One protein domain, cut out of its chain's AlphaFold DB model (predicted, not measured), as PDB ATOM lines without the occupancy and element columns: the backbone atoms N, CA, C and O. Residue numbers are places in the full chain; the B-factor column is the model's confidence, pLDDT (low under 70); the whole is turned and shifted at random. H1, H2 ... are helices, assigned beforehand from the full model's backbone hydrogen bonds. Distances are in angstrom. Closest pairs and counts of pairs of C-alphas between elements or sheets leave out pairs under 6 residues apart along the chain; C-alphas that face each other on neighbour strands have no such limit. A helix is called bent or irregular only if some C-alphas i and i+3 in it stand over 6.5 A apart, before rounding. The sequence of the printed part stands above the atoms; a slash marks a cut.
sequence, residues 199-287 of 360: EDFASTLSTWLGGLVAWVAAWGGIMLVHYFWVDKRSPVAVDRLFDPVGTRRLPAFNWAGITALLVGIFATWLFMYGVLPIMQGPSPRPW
ATOM      1  N   GLU A 199      96.433 108.443 237.904       74.25
ATOM      2  CA  GLU A 199      95.276 107.566 237.685       74.25
ATOM      3  C   GLU A 199      95.690 106.095 237.495       74.25
ATOM      4  O   GLU A 199      95.012 105.192 237.977       74.25
ATOM      5  N   ASP A 200      96.836 105.856 236.844       75.44
ATOM      6  CA  ASP A 200      97.448 104.532 236.682       75.44
ATOM      7  C   ASP A 200      98.878 104.536 237.241       75.44
ATOM      8  O   ASP A 200      99.873 104.826 236.558       75.44
ATOM      9  N   PHE A 201      98.975 104.220 238.533       70.62
ATOM     10  CA  PHE A 201     100.246 104.114 239.244       70.62
ATOM     11  C   PHE A 201     101.158 103.037 238.645       70.62
ATOM     12  O   PHE A 201     102.360 103.265 238.499       70.62
ATOM     13  N   ALA A 202     100.601 101.879 238.279       66.94
ATOM     14  CA  ALA A 202     101.378 100.732 237.820       66.94
ATOM     15  C   ALA A 202     102.064 101.028 236.481       66.94
ATOM     16  O   ALA A 202     103.279 100.862 236.364       66.94
ATOM     17  N   SER A 203     101.321 101.543 235.500       69.69
ATOM     18  CA  SER A 203     101.868 101.917 234.190       69.69
ATOM     19  C   SER A 203     102.909 103.034 234.298       69.69
ATOM     20  O   SER A 203     103.984 102.958 233.685       69.69
ATOM     21  N   THR A 204     102.645 104.044 235.132       73.88
ATOM     22  CA  THR A 204     103.581 105.158 235.346       73.88
ATOM     23  C   THR A 204     104.877 104.676 235.996       73.88
ATOM     24  O   THR A 204     105.970 105.016 235.537       73.88
ATOM     25  N   LEU A 205     104.773 103.835 237.028       72.31
ATOM     26  CA  LEU A 205     105.925 103.249 237.707       72.31
ATOM     27  C   LEU A 205     106.734 102.351 236.764       72.31
ATOM     28  O   LEU A 205     107.955 102.480 236.708       72.31
ATOM     29  N   SER A 206     106.083 101.478 235.989       68.19
ATOM     30  CA  SER A 206     106.763 100.614 235.013       68.19
ATOM     31  C   SER A 206     107.499 101.418 233.942       68.19
ATOM     32  O   SER A 206     108.632 101.089 233.597       68.19
ATOM     33  N   THR A 207     106.892 102.499 233.451       74.69
ATOM     34  CA  THR A 207     107.514 103.413 232.481       74.69
ATOM     35  C   THR A 207     108.749 104.092 233.071       74.69
ATOM     36  O   THR A 207     109.818 104.099 232.457       74.69
ATOM     37  N   TRP A 208     108.624 104.619 234.290       75.94
ATOM     38  CA  TRP A 208     109.725 105.250 235.012       75.94
ATOM     39  C   TRP A 208     110.890 104.278 235.248       75.94
ATOM     40  O   TRP A 208     112.039 104.587 234.924       75.94
ATOM     41  N   LEU A 209     110.595 103.074 235.747       74.06
ATOM     42  CA  LEU A 209     111.590 102.026 235.980       74.06
ATOM     43  C   LEU A 209     112.275 101.588 234.682       74.06
ATOM     44  O   LEU A 209     113.497 101.448 234.667       74.06
ATOM     45  N   GLY A 210     111.526 101.429 233.586       71.50
ATOM     46  CA  GLY A 210     112.095 101.115 232.272       71.50
ATOM     47  C   GLY A 210     113.108 102.167 231.814       71.50
ATOM     48  O   GLY A 210     114.195 101.825 231.349       71.50
ATOM     49  N   GLY A 211     112.798 103.447 232.032       75.69
ATOM     50  CA  GLY A 211     113.700 104.557 231.713       75.69
ATOM     51  C   GLY A 211     114.973 104.539 232.548       75.69
ATOM     52  O   GLY A 211     116.060 104.734 232.009       75.69
ATOM     53  N   LEU A 212     114.858 104.249 233.847       78.19
ATOM     54  CA  LEU A 212     116.017 104.116 234.729       78.19
ATOM     55  C   LEU A 212     116.923 102.958 234.309       78.19
ATOM     56  O   LEU A 212     118.126 103.151 234.153       78.19
ATOM     57  N   VAL A 213     116.357 101.773 234.073       73.69
ATOM     58  CA  VAL A 213     117.130 100.591 233.665       73.69
ATOM     59  C   VAL A 213     117.897 100.856 232.367       73.69
ATOM     60  O   VAL A 213     119.056 100.447 232.261       73.69
ATOM     61  N   ALA A 214     117.299 101.589 231.422       77.25
ATOM     62  CA  ALA A 214     117.902 101.864 230.122       77.25
ATOM     63  C   ALA A 214     119.276 102.546 230.216       77.25
ATOM     64  O   ALA A 214     120.219 102.137 229.540       77.25
ATOM     65  N   TRP A 215     119.420 103.563 231.071       83.69
ATOM     66  CA  TRP A 215     120.691 104.281 231.207       83.69
ATOM     67  C   TRP A 215     121.604 103.685 232.279       83.69
ATOM     68  O   TRP A 215     122.827 103.691 232.120       83.69
ATOM     69  N   VAL A 216     121.029 103.132 233.351       85.00
ATOM     70  CA  VAL A 216     121.783 102.538 234.462       85.00
ATOM     71  C   VAL A 216     122.553 101.295 234.004       85.00
ATOM     72  O   VAL A 216     123.698 101.103 234.412       85.00
ATOM     73  N   ALA A 217     121.985 100.488 233.100       82.69
ATOM     74  CA  ALA A 217     122.682  99.343 232.513       82.69
ATOM     75  C   ALA A 217     123.912  99.768 231.688       82.69
ATOM     76  O   ALA A 217     124.997  99.207 231.862       82.69
ATOM     77  N   ALA A 218     123.767 100.794 230.840       88.50
ATOM     78  CA  ALA A 218     124.870 101.340 230.047       88.50
ATOM     79  C   ALA A 218     125.985 101.901 230.946       88.50
ATOM     80  O   ALA A 218     127.162 101.578 230.760       88.50
ATOM     81  N   TRP A 219     125.615 102.673 231.971       89.38
ATOM     82  CA  TRP A 219     126.555 103.178 232.974       89.38
ATOM     83  C   TRP A 219     127.279 102.041 233.712       89.38
ATOM     84  O   TRP A 219     128.506 102.063 233.822       89.38
ATOM     85  N   GLY A 220     126.549 101.018 234.160       87.19
ATOM     86  CA  GLY A 220     127.120  99.859 234.849       87.19
ATOM     87  C   GLY A 220     128.148  99.120 233.991       87.19
ATOM     88  O   GLY A 220     129.231  98.796 234.478       87.19
ATOM     89  N   GLY A 221     127.861  98.926 232.700       87.94
ATOM     90  CA  GLY A 221     128.800  98.331 231.745       87.94
ATOM     91  C   GLY A 221     130.087  99.144 231.590       87.94
ATOM     92  O   GLY A 221     131.183  98.581 231.649       87.94
ATOM     93  N   ILE A 222     129.975 100.472 231.474       90.38
ATOM     94  CA  ILE A 222     131.136 101.374 231.409       90.38
ATOM     95  C   ILE A 222     131.988 101.253 232.672       90.38
ATOM     96  O   ILE A 222     133.206 101.112 232.571       90.38
ATOM     97  N   MET A 223     131.366 101.272 233.853       88.81
ATOM     98  CA  MET A 223     132.079 101.138 235.126       88.81
ATOM     99  C   MET A 223     132.804  99.795 235.236       88.81
ATOM    100  O   MET A 223     133.937  99.744 235.714       88.81
ATOM    101  N   LEU A 224     132.189  98.717 234.747       88.50
ATOM    102  CA  LEU A 224     132.771  97.377 234.764       88.50
ATOM    103  C   LEU A 224     134.005  97.289 233.855       88.50
ATOM    104  O   LEU A 224     135.056  96.811 234.283       88.50
ATOM    105  N   VAL A 225     133.910  97.817 232.630       90.81
ATOM    106  CA  VAL A 225     135.045  97.912 231.698       90.81
ATOM    107  C   VAL A 225     136.135  98.817 232.268       90.81
ATOM    108  O   VAL A 225     137.316  98.467 232.230       90.81
ATOM    109  N   HIS A 226     135.759  99.959 232.844       88.25
ATOM    110  CA  HIS A 226     136.715 100.876 233.449       88.25
ATOM    111  C   HIS A 226     137.501 100.190 234.570       88.25
ATOM    112  O   HIS A 226     138.727 100.196 234.547       88.25
ATOM    113  N   TYR A 227     136.814  99.530 235.500       85.62
ATOM    114  CA  TYR A 227     137.446  98.903 236.658       85.62
ATOM    115  C   TYR A 227     138.260  97.650 236.304       85.62
ATOM    116  O   TYR A 227     139.399  97.493 236.741       85.62
ATOM    117  N   PHE A 228     137.708  96.731 235.507       88.50
ATOM    118  CA  PHE A 228     138.376  95.452 235.236       88.50
ATOM    119  C   PHE A 228     139.407  95.513 234.116       88.50
ATOM    120  O   PHE A 228     140.290  94.654 234.079       88.50
ATOM    121  N   TRP A 229     139.308  96.487 233.213       88.62
ATOM    122  CA  TRP A 229     140.156  96.555 232.030       88.62
ATOM    123  C   TRP A 229     141.027  97.804 232.010       88.62
ATOM    124  O   TRP A 229     142.248  97.687 231.935       88.62
ATOM    125  N   VAL A 230     140.425  98.993 232.094       86.56
ATOM    126  CA  VAL A 230     141.166 100.261 231.972       86.56
ATOM    127  C   VAL A 230     142.084 100.468 233.174       86.56
ATOM    128  O   VAL A 230     143.288 100.629 232.997       86.56
ATOM    129  N   ASP A 231     141.542 100.372 234.387       84.75
ATOM    130  CA  ASP A 231     142.291 100.590 235.628       84.75
ATOM    131  C   ASP A 231     143.351  99.502 235.860       84.75
ATOM    132  O   ASP A 231     144.453  99.785 236.315       84.75
ATOM    133  N   LYS A 232     143.096  98.253 235.440       83.31
ATOM    134  CA  LYS A 232     144.117  97.192 235.501       83.31
ATOM    135  C   LYS A 232     145.271  97.389 234.518       83.31
ATOM    136  O   LYS A 232     146.392  96.989 234.822       83.31
ATOM    137  N   ARG A 233     145.009  97.943 233.331       84.00
ATOM    138  CA  ARG A 233     146.039  98.186 232.302       84.00
ATOM    139  C   ARG A 233     146.845  99.447 232.568       84.00
ATOM    140  O   ARG A 233     148.007  99.526 232.185       84.00
ATOM    141  N   SER A 234     146.227 100.441 233.186       77.88
ATOM    142  CA  SER A 234     146.874 101.701 233.526       77.88
ATOM    143  C   SER A 234     146.390 102.130 234.904       77.88
ATOM    144  O   SER A 234     145.492 102.969 234.989       77.88
ATOM    145  N   PRO A 235     146.960 101.541 235.975       76.81
ATOM    146  CA  PRO A 235     146.568 101.849 237.339       76.81
ATOM    147  C   PRO A 235     146.820 103.319 237.588       76.81
ATOM    148  O   PRO A 235     147.950 103.795 237.449       76.81
ATOM    149  N   VAL A 236     145.768 104.043 237.940       73.19
ATOM    150  CA  VAL A 236     145.916 105.448 238.280       73.19
ATOM    151  C   VAL A 236     145.824 105.592 239.782       73.19
ATOM    152  O   VAL A 236     144.893 105.098 240.418       73.19
ATOM    153  N   ALA A 237     146.821 106.255 240.354       78.75
ATOM    154  CA  ALA A 237     146.906 106.427 241.787       78.75
ATOM    155  C   ALA A 237     145.697 107.234 242.307       78.75
ATOM    156  O   ALA A 237     145.183 108.137 241.645       78.75
ATOM    157  N   VAL A 238     145.177 106.819 243.467       78.94
ATOM    158  CA  VAL A 238     143.909 107.312 244.046       78.94
ATOM    159  C   VAL A 238     144.005 108.787 244.451       78.94
ATOM    160  O   VAL A 238     142.990 109.476 244.517       78.94
ATOM    161  N   ASP A 239     145.222 109.284 244.670       82.19
ATOM    162  CA  ASP A 239     145.536 110.682 244.966       82.19
ATOM    163  C   ASP A 239     144.989 111.648 243.907       82.19
ATOM    164  O   ASP A 239     144.521 112.722 244.276       82.19
ATOM    165  N   ARG A 240     144.898 111.235 242.631       81.12
ATOM    166  CA  ARG A 240     144.293 112.066 241.570       81.12
ATOM    167  C   ARG A 240     142.860 112.510 241.866       81.12
ATOM    168  O   ARG A 240     142.399 113.489 241.297       81.12
ATOM    169  N   LEU A 241     142.112 111.746 242.673       79.69
ATOM    170  CA  LEU A 241     140.702 112.034 242.966       79.69
ATOM    171  C   LEU A 241     140.550 113.234 243.909       79.69
ATOM    172  O   LEU A 241     139.442 113.737 244.067       79.69
ATOM    173  N   PHE A 242     141.648 113.676 244.525       81.75
ATOM    174  CA  PHE A 242     141.703 114.867 245.366       81.75
ATOM    175  C   PHE A 242     142.274 116.087 244.629       81.75
ATOM    176  O   PHE A 242     142.308 117.174 245.205       81.75
ATOM    177  N   ASP A 243     142.705 115.929 243.372       82.25
ATOM    178  CA  ASP A 243     143.137 117.050 242.543       82.25
ATOM    179  C   ASP A 243     141.926 117.924 242.152       82.25
ATOM    180  O   ASP A 243     140.818 117.410 241.968       82.25
ATOM    181  N   PRO A 244     142.105 119.247 241.972       79.69
ATOM    182  CA  PRO A 244     141.041 120.117 241.487       79.69
ATOM    183  C   PRO A 244     140.462 119.641 240.148       79.69
ATOM    184  O   PRO A 244     141.195 119.222 239.240       79.69
ATOM    185  N   VAL A 245     139.139 119.760 240.008       80.94
ATOM    186  CA  VAL A 245     138.418 119.433 238.770       80.94
ATOM    187  C   VAL A 245     138.934 120.308 237.622       80.94
ATOM    188  O   VAL A 245     139.050 121.524 237.764       80.94
ATOM    189  N   GLY A 246     139.240 119.696 236.475       74.94
ATOM    190  CA  GLY A 246     139.753 120.395 235.289       74.94
ATOM    191  C   GLY A 246     141.278 120.363 235.141       74.94
ATOM    192  O   GLY A 246     141.810 120.880 234.159       74.94
ATOM    193  N   THR A 247     141.993 119.722 236.065       78.75
ATOM    194  CA  THR A 247     143.425 119.441 235.908       78.75
ATOM    195  C   THR A 247     143.677 118.357 234.853       78.75
ATOM    196  O   THR A 247     142.809 117.549 234.532       78.75
ATOM    197  N   ARG A 248     144.908 118.275 234.326       72.56
ATOM    198  CA  ARG A 248     145.303 117.227 233.357       72.56
ATOM    199  C   ARG A 248     145.140 115.802 233.916       72.56
ATOM    200  O   ARG A 248     144.990 114.862 233.142       72.56
ATOM    201  N   ARG A 249     145.189 115.649 235.246       75.12
ATOM    202  CA  ARG A 249     145.019 114.377 235.967       75.12
ATOM    203  C   ARG A 249     143.550 114.046 236.254       75.12
ATOM    204  O   ARG A 249     143.205 112.863 236.269       75.12
ATOM    205  N   LEU A 250     142.703 115.067 236.412       77.38
ATOM    206  CA  LEU A 250     141.260 114.944 236.619       77.38
ATOM    207  C   LEU A 250     140.493 115.861 235.642       77.38
ATOM    208  O   LEU A 250     140.003 116.927 236.035       77.38
ATOM    209  N   PRO A 251     140.409 115.485 234.350       79.12
ATOM    210  CA  PRO A 251     139.705 116.291 233.362       79.12
ATOM    211  C   PRO A 251     138.225 116.413 233.738       79.12
ATOM    212  O   PRO A 251     137.598 115.429 234.126       79.12
ATOM    213  N   ALA A 252     137.658 117.611 233.579       80.94
ATOM    214  CA  ALA A 252     136.252 117.871 233.900       80.94
ATOM    215  C   ALA A 252     135.287 117.020 233.054       80.94
ATOM    216  O   ALA A 252     134.215 116.641 233.518       80.94
ATOM    217  N   PHE A 253     135.691 116.685 231.825       84.06
ATOM    218  CA  PHE A 253     134.907 115.871 230.906       84.06
ATOM    219  C   PHE A 253     135.757 114.747 230.328       84.06
ATOM    220  O   PHE A 253     136.821 114.981 229.754       84.06
ATOM    221  N   ASN A 254     135.246 113.524 230.427       86.75
ATOM    222  CA  ASN A 254     135.775 112.387 229.691       86.75
ATOM    223  C   ASN A 254     134.849 112.081 228.511       86.75
ATOM    224  O   ASN A 254     133.876 111.339 228.651       86.75
ATOM    225  N   TRP A 255     135.168 112.647 227.346       87.75
ATOM    226  CA  TRP A 255     134.373 112.470 226.132       87.75
ATOM    227  C   TRP A 255     134.206 111.007 225.731       87.75
ATOM    228  O   TRP A 255     133.121 110.645 225.301       87.75
ATOM    229  N   ALA A 256     135.212 110.152 225.943       87.69
ATOM    230  CA  ALA A 256     135.092 108.722 225.657       87.69
ATOM    231  C   ALA A 256     134.044 108.035 226.551       87.69
ATOM    232  O   ALA A 256     133.315 107.160 226.094       87.69
ATOM    233  N   GLY A 257     133.937 108.447 227.820       88.19
ATOM    234  CA  GLY A 257     132.902 107.952 228.730       88.19
ATOM    235  C   GLY A 257     131.509 108.463 228.361       88.19
ATOM    236  O   GLY A 257     130.553 107.690 228.354       88.19
ATOM    237  N   ILE A 258     131.397 109.746 228.004       91.31
ATOM    238  CA  ILE A 258     130.127 110.362 227.590       91.31
ATOM    239  C   ILE A 258     129.618 109.725 226.293       91.31
ATOM    240  O   ILE A 258     128.453 109.340 226.222       91.31
ATOM    241  N   THR A 259     130.472 109.566 225.277       92.75
ATOM    242  CA  THR A 259     130.073 108.944 224.006       92.75
ATOM    243  C   THR A 259     129.711 107.478 224.194       92.75
ATOM    244  O   THR A 259     128.692 107.049 223.662       92.75
ATOM    245  N   ALA A 260     130.465 106.725 225.003       92.44
ATOM    246  CA  ALA A 260     130.112 105.350 225.348       92.44
ATOM    247  C   ALA A 260     128.750 105.263 226.057       92.44
ATOM    248  O   ALA A 260     127.977 104.351 225.773       92.44
ATOM    249  N   LEU A 261     128.428 106.222 226.932       93.00
ATOM    250  CA  LEU A 261     127.146 106.254 227.635       93.00
ATOM    251  C   LEU A 261     125.998 106.551 226.670       93.00
ATOM    252  O   LEU A 261     124.998 105.841 226.685       93.00
ATOM    253  N   LEU A 262     126.150 107.558 225.807       92.75
ATOM    254  CA  LEU A 262     125.138 107.918 224.811       92.75
ATOM    255  C   LEU A 262     124.900 106.784 223.808       92.75
ATOM    256  O   LEU A 262     123.753 106.442 223.531       92.75
ATOM    257  N   VAL A 263     125.971 106.162 223.310       92.06
ATOM    258  CA  VAL A 263     125.894 104.999 222.410       92.06
ATOM    259  C   VAL A 263     125.256 103.811 223.127       92.06
ATOM    260  O   VAL A 263     124.427 103.128 222.534       92.06
ATOM    261  N   GLY A 264     125.590 103.582 224.398       89.31
ATOM    262  CA  GLY A 264     124.987 102.535 225.220       89.31
ATOM    263  C   GLY A 264     123.486 102.742 225.423       89.31
ATOM    264  O   GLY A 264     122.714 101.830 225.150       89.31
ATOM    265  N   ILE A 265     123.063 103.949 225.813       89.50
ATOM    266  CA  ILE A 265     121.642 104.315 225.955       89.50
ATOM    267  C   ILE A 265     120.908 104.131 224.626       89.50
ATOM    268  O   ILE A 265     119.822 103.556 224.599       89.50
ATOM    269  N   PHE A 266     121.501 104.587 223.520       88.31
ATOM    270  CA  PHE A 266     120.918 104.431 222.191       88.31
ATOM    271  C   PHE A 266     120.785 102.954 221.802       88.31
ATOM    272  O   PHE A 266     119.723 102.531 221.354       88.31
ATOM    273  N   ALA A 267     121.822 102.148 222.035       87.06
ATOM    274  CA  ALA A 267     121.785 100.711 221.793       87.06
ATOM    275  C   ALA A 267     120.712 100.022 222.643       87.06
ATOM    276  O   ALA A 267     119.960  99.207 222.121       87.06
ATOM    277  N   THR A 268     120.580 100.374 223.924       82.56
ATOM    278  CA  THR A 268     119.506  99.850 224.775       82.56
ATOM    279  C   THR A 268     118.137 100.261 224.250       82.56
ATOM    280  O   THR A 268     117.256  99.414 224.142       82.56
ATOM    281  N   TRP A 269     117.964 101.522 223.850       81.75
ATOM    282  CA  TRP A 269     116.717 102.023 223.277       81.75
ATOM    283  C   TRP A 269     116.300 101.266 222.007       81.75
ATOM    284  O   TRP A 269     115.125 100.938 221.871       81.75
ATOM    285  N   LEU A 270     117.241 100.891 221.130       81.88
ATOM    286  CA  LEU A 270     116.945 100.114 219.914       81.88
ATOM    287  C   LEU A 270     116.233  98.781 220.199       81.88
ATOM    288  O   LEU A 270     115.423  98.343 219.380       81.88
ATOM    289  N   PHE A 271     116.529  98.153 221.340       75.38
ATOM    290  CA  PHE A 271     115.997  96.844 221.738       75.38
ATOM    291  C   PHE A 271     115.031  96.913 222.931       75.38
ATOM    292  O   PHE A 271     114.567  95.877 223.406       75.38
ATOM    293  N   MET A 272     114.725  98.112 223.429       71.69
ATOM    294  CA  MET A 272     113.833  98.288 224.568       71.69
ATOM    295  C   MET A 272     112.371  98.174 224.132       71.69
ATOM    296  O   MET A 272     111.959  98.711 223.102       71.69
ATOM    297  N   TYR A 273     111.581  97.488 224.960       64.12
ATOM    298  CA  TYR A 273     110.130  97.439 224.855       64.12
ATOM    299  C   TYR A 273     109.512  98.142 226.065       64.12
ATOM    300  O   TYR A 273     109.407  97.564 227.147       64.12
ATOM    301  N   GLY A 274     109.163  99.418 225.899       60.00
ATOM    302  CA  GLY A 274     108.479 100.212 226.919       60.00
ATOM    303  C   GLY A 274     106.968 100.322 226.696       60.00
ATOM    304  O   GLY A 274     106.462 100.120 225.591       60.00
ATOM    305  N   VAL A 275     106.245 100.688 227.760       60.50
ATOM    306  CA  VAL A 275     104.788 100.927 227.725       60.50
ATOM    307  C   VAL A 275     104.446 102.147 226.859       60.50
ATOM    308  O   VAL A 275     103.437 102.150 226.155       60.50
ATOM    309  N   LEU A 276     105.315 103.165 226.859       62.81
ATOM    310  CA  LEU A 276     105.185 104.341 226.000       62.81
ATOM    311  C   LEU A 276     105.784 104.100 224.604       62.81
ATOM    312  O   LEU A 276     106.888 103.559 224.515       62.81
ATOM    313  N   PRO A 277     105.154 104.606 223.523       65.38
ATOM    314  CA  PRO A 277     105.667 104.465 222.156       65.38
ATOM    315  C   PRO A 277     107.093 104.999 221.965       65.38
ATOM    316  O   PRO A 277     107.881 104.408 221.242       65.38
ATOM    317  N   ILE A 278     107.463 106.081 222.658       67.69
ATOM    318  CA  ILE A 278     108.820 106.653 222.585       67.69
ATOM    319  C   ILE A 278     109.893 105.741 223.195       67.69
ATOM    320  O   ILE A 278     111.074 105.873 222.893       67.69
ATOM    321  N   MET A 279     109.493 104.812 224.060       64.00
ATOM    322  CA  MET A 279     110.375 103.846 224.715       64.00
ATOM    323  C   MET A 279     110.416 102.508 223.969       64.00
ATOM    324  O   MET A 279     111.024 101.556 224.452       64.00
ATOM    325  N   GLN A 280     109.755 102.429 222.815       69.06
ATOM    326  CA  GLN A 280     109.820 101.291 221.915       69.06
ATOM    327  C   GLN A 280     110.846 101.614 220.835       69.06
ATOM    328  O   GLN A 280     110.699 102.588 220.094       69.06
ATOM    329  N   GLY A 281     111.905 100.811 220.768       65.88
ATOM    330  CA  GLY A 281     112.886 100.941 219.699       65.88
ATOM    331  C   GLY A 281     112.273 100.666 218.315       65.88
ATOM    332  O   GLY A 281     111.129 100.231 218.203       65.88
ATOM    333  N   PRO A 282     113.035 100.844 217.227       67.31
ATOM    334  CA  PRO A 282     112.628 100.414 215.885       67.31
ATOM    335  C   PRO A 282     112.623  98.883 215.728       67.31
ATOM    336  O   PRO A 282     111.950  98.346 214.847       67.31
ATOM    337  N   SER A 283     113.385  98.181 216.577       50.97
ATOM    338  CA  SER A 283     113.653  96.744 216.481       50.97
ATOM    339  C   SER A 283     112.908  95.815 217.459       50.97
ATOM    340  O   SER A 283     113.305  94.652 217.518       50.97
ATOM    341  N   PRO A 284     111.813  96.164 218.171       48.41
ATOM    342  CA  PRO A 284     110.998  95.177 218.862       48.41
ATOM    343  C   PRO A 284     110.104  94.465 217.836       48.41
ATOM    344  O   PRO A 284     108.906  94.287 218.027       48.41
ATOM    345  N   ARG A 285     110.686  94.036 216.711       46.03
ATOM    346  CA  ARG A 285     110.199  92.840 216.045       46.03
ATOM    347  C   ARG A 285     110.740  91.697 216.892       46.03
ATOM    348  O   ARG A 285     111.956  91.630 217.047       46.03
ATOM    349  N   PRO A 286     109.882  90.856 217.484       43.44
ATOM    350  CA  PRO A 286     110.330  89.756 218.324       43.44
ATOM    351  C   PRO A 286     111.315  88.895 217.529       43.44
ATOM    352  O   PRO A 286     110.926  88.160 216.621       43.44
ATOM    353  N   TRP A 287     112.609  89.034 217.816       36.84
ATOM    354  CA  TRP A 287     113.634  88.239 217.162       36.84
ATOM    355  C   TRP A 287     113.639  86.870 217.842       36.84
ATOM    356  O   TRP A 287     113.892  86.765 219.038       36.84
TER     357      TRP A 287
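What this domain is: This is residues 199 to 287 of the 360 residues of the protein "Putative purine-cytosine permease YxlA" of Arthrobacter sp. Hiyo8 (UniProt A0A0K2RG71). One long helix, H1, makes the length of the model, and a shorter helix, H3, crosses its middle as a lopsided X. A wide loop, which holds the short helix H2, leads from the last residues of H1 to H3; residues 228 to 234 stick out, and an unnamed tail, residues 272 to 287, follows H3. The printed part has 89 residues, with three named helices in the order H1, H2, H3 and no named strand; its class is all helix. It is loose, with a radius of gyration of the C-alphas of 17.6 A, and only just elongated, spanning 50 by 33 by 19 A.

Where its parts are: H1, residues 201 to 233, measures 46.7 A from C-alpha 201 at (100.246, 104.114, 239.244) to C-alpha 233 at (146.039, 98.186, 232.302). It has a kink of 30 degrees near residue 227. It is neither bent nor irregular, but only just: C-alphas 228 and 231 are 6.5 A apart. H3, residues 255 to 271, measures 24.5 A and ends at C-alpha 271 at (115.997, 96.844, 221.738). H2 is residues 238 to 242, 8.0 A.

How they stand to each other: H1 touches H3 with residues 214 to 222 alone; the closest C-alphas are those of Ala 218 and Gly 264, 5.0 A apart. The two run opposite ways at a steep tilt of 43 degrees. H2 is apart from H1 and from H3. O i to N i+4 pairs are within hydrogen-bond range in 25 of 29 for H1, 12 of 13 for H3 and 0 of 1 for H2, where 2 of 2 O i to N i+3 pairs are.

The domain as a whole: The C-alphas farthest apart, those of Glu 199 and Ser 234, are 52.1 A apart. The printed part has no cut. The link from H1 to H2 is tight; that from H2 to H3, 12 residues, is long. The mean pLDDT of the printed part is 77.8; residues 202 to 203, 206 and 273 to 287 are under 70.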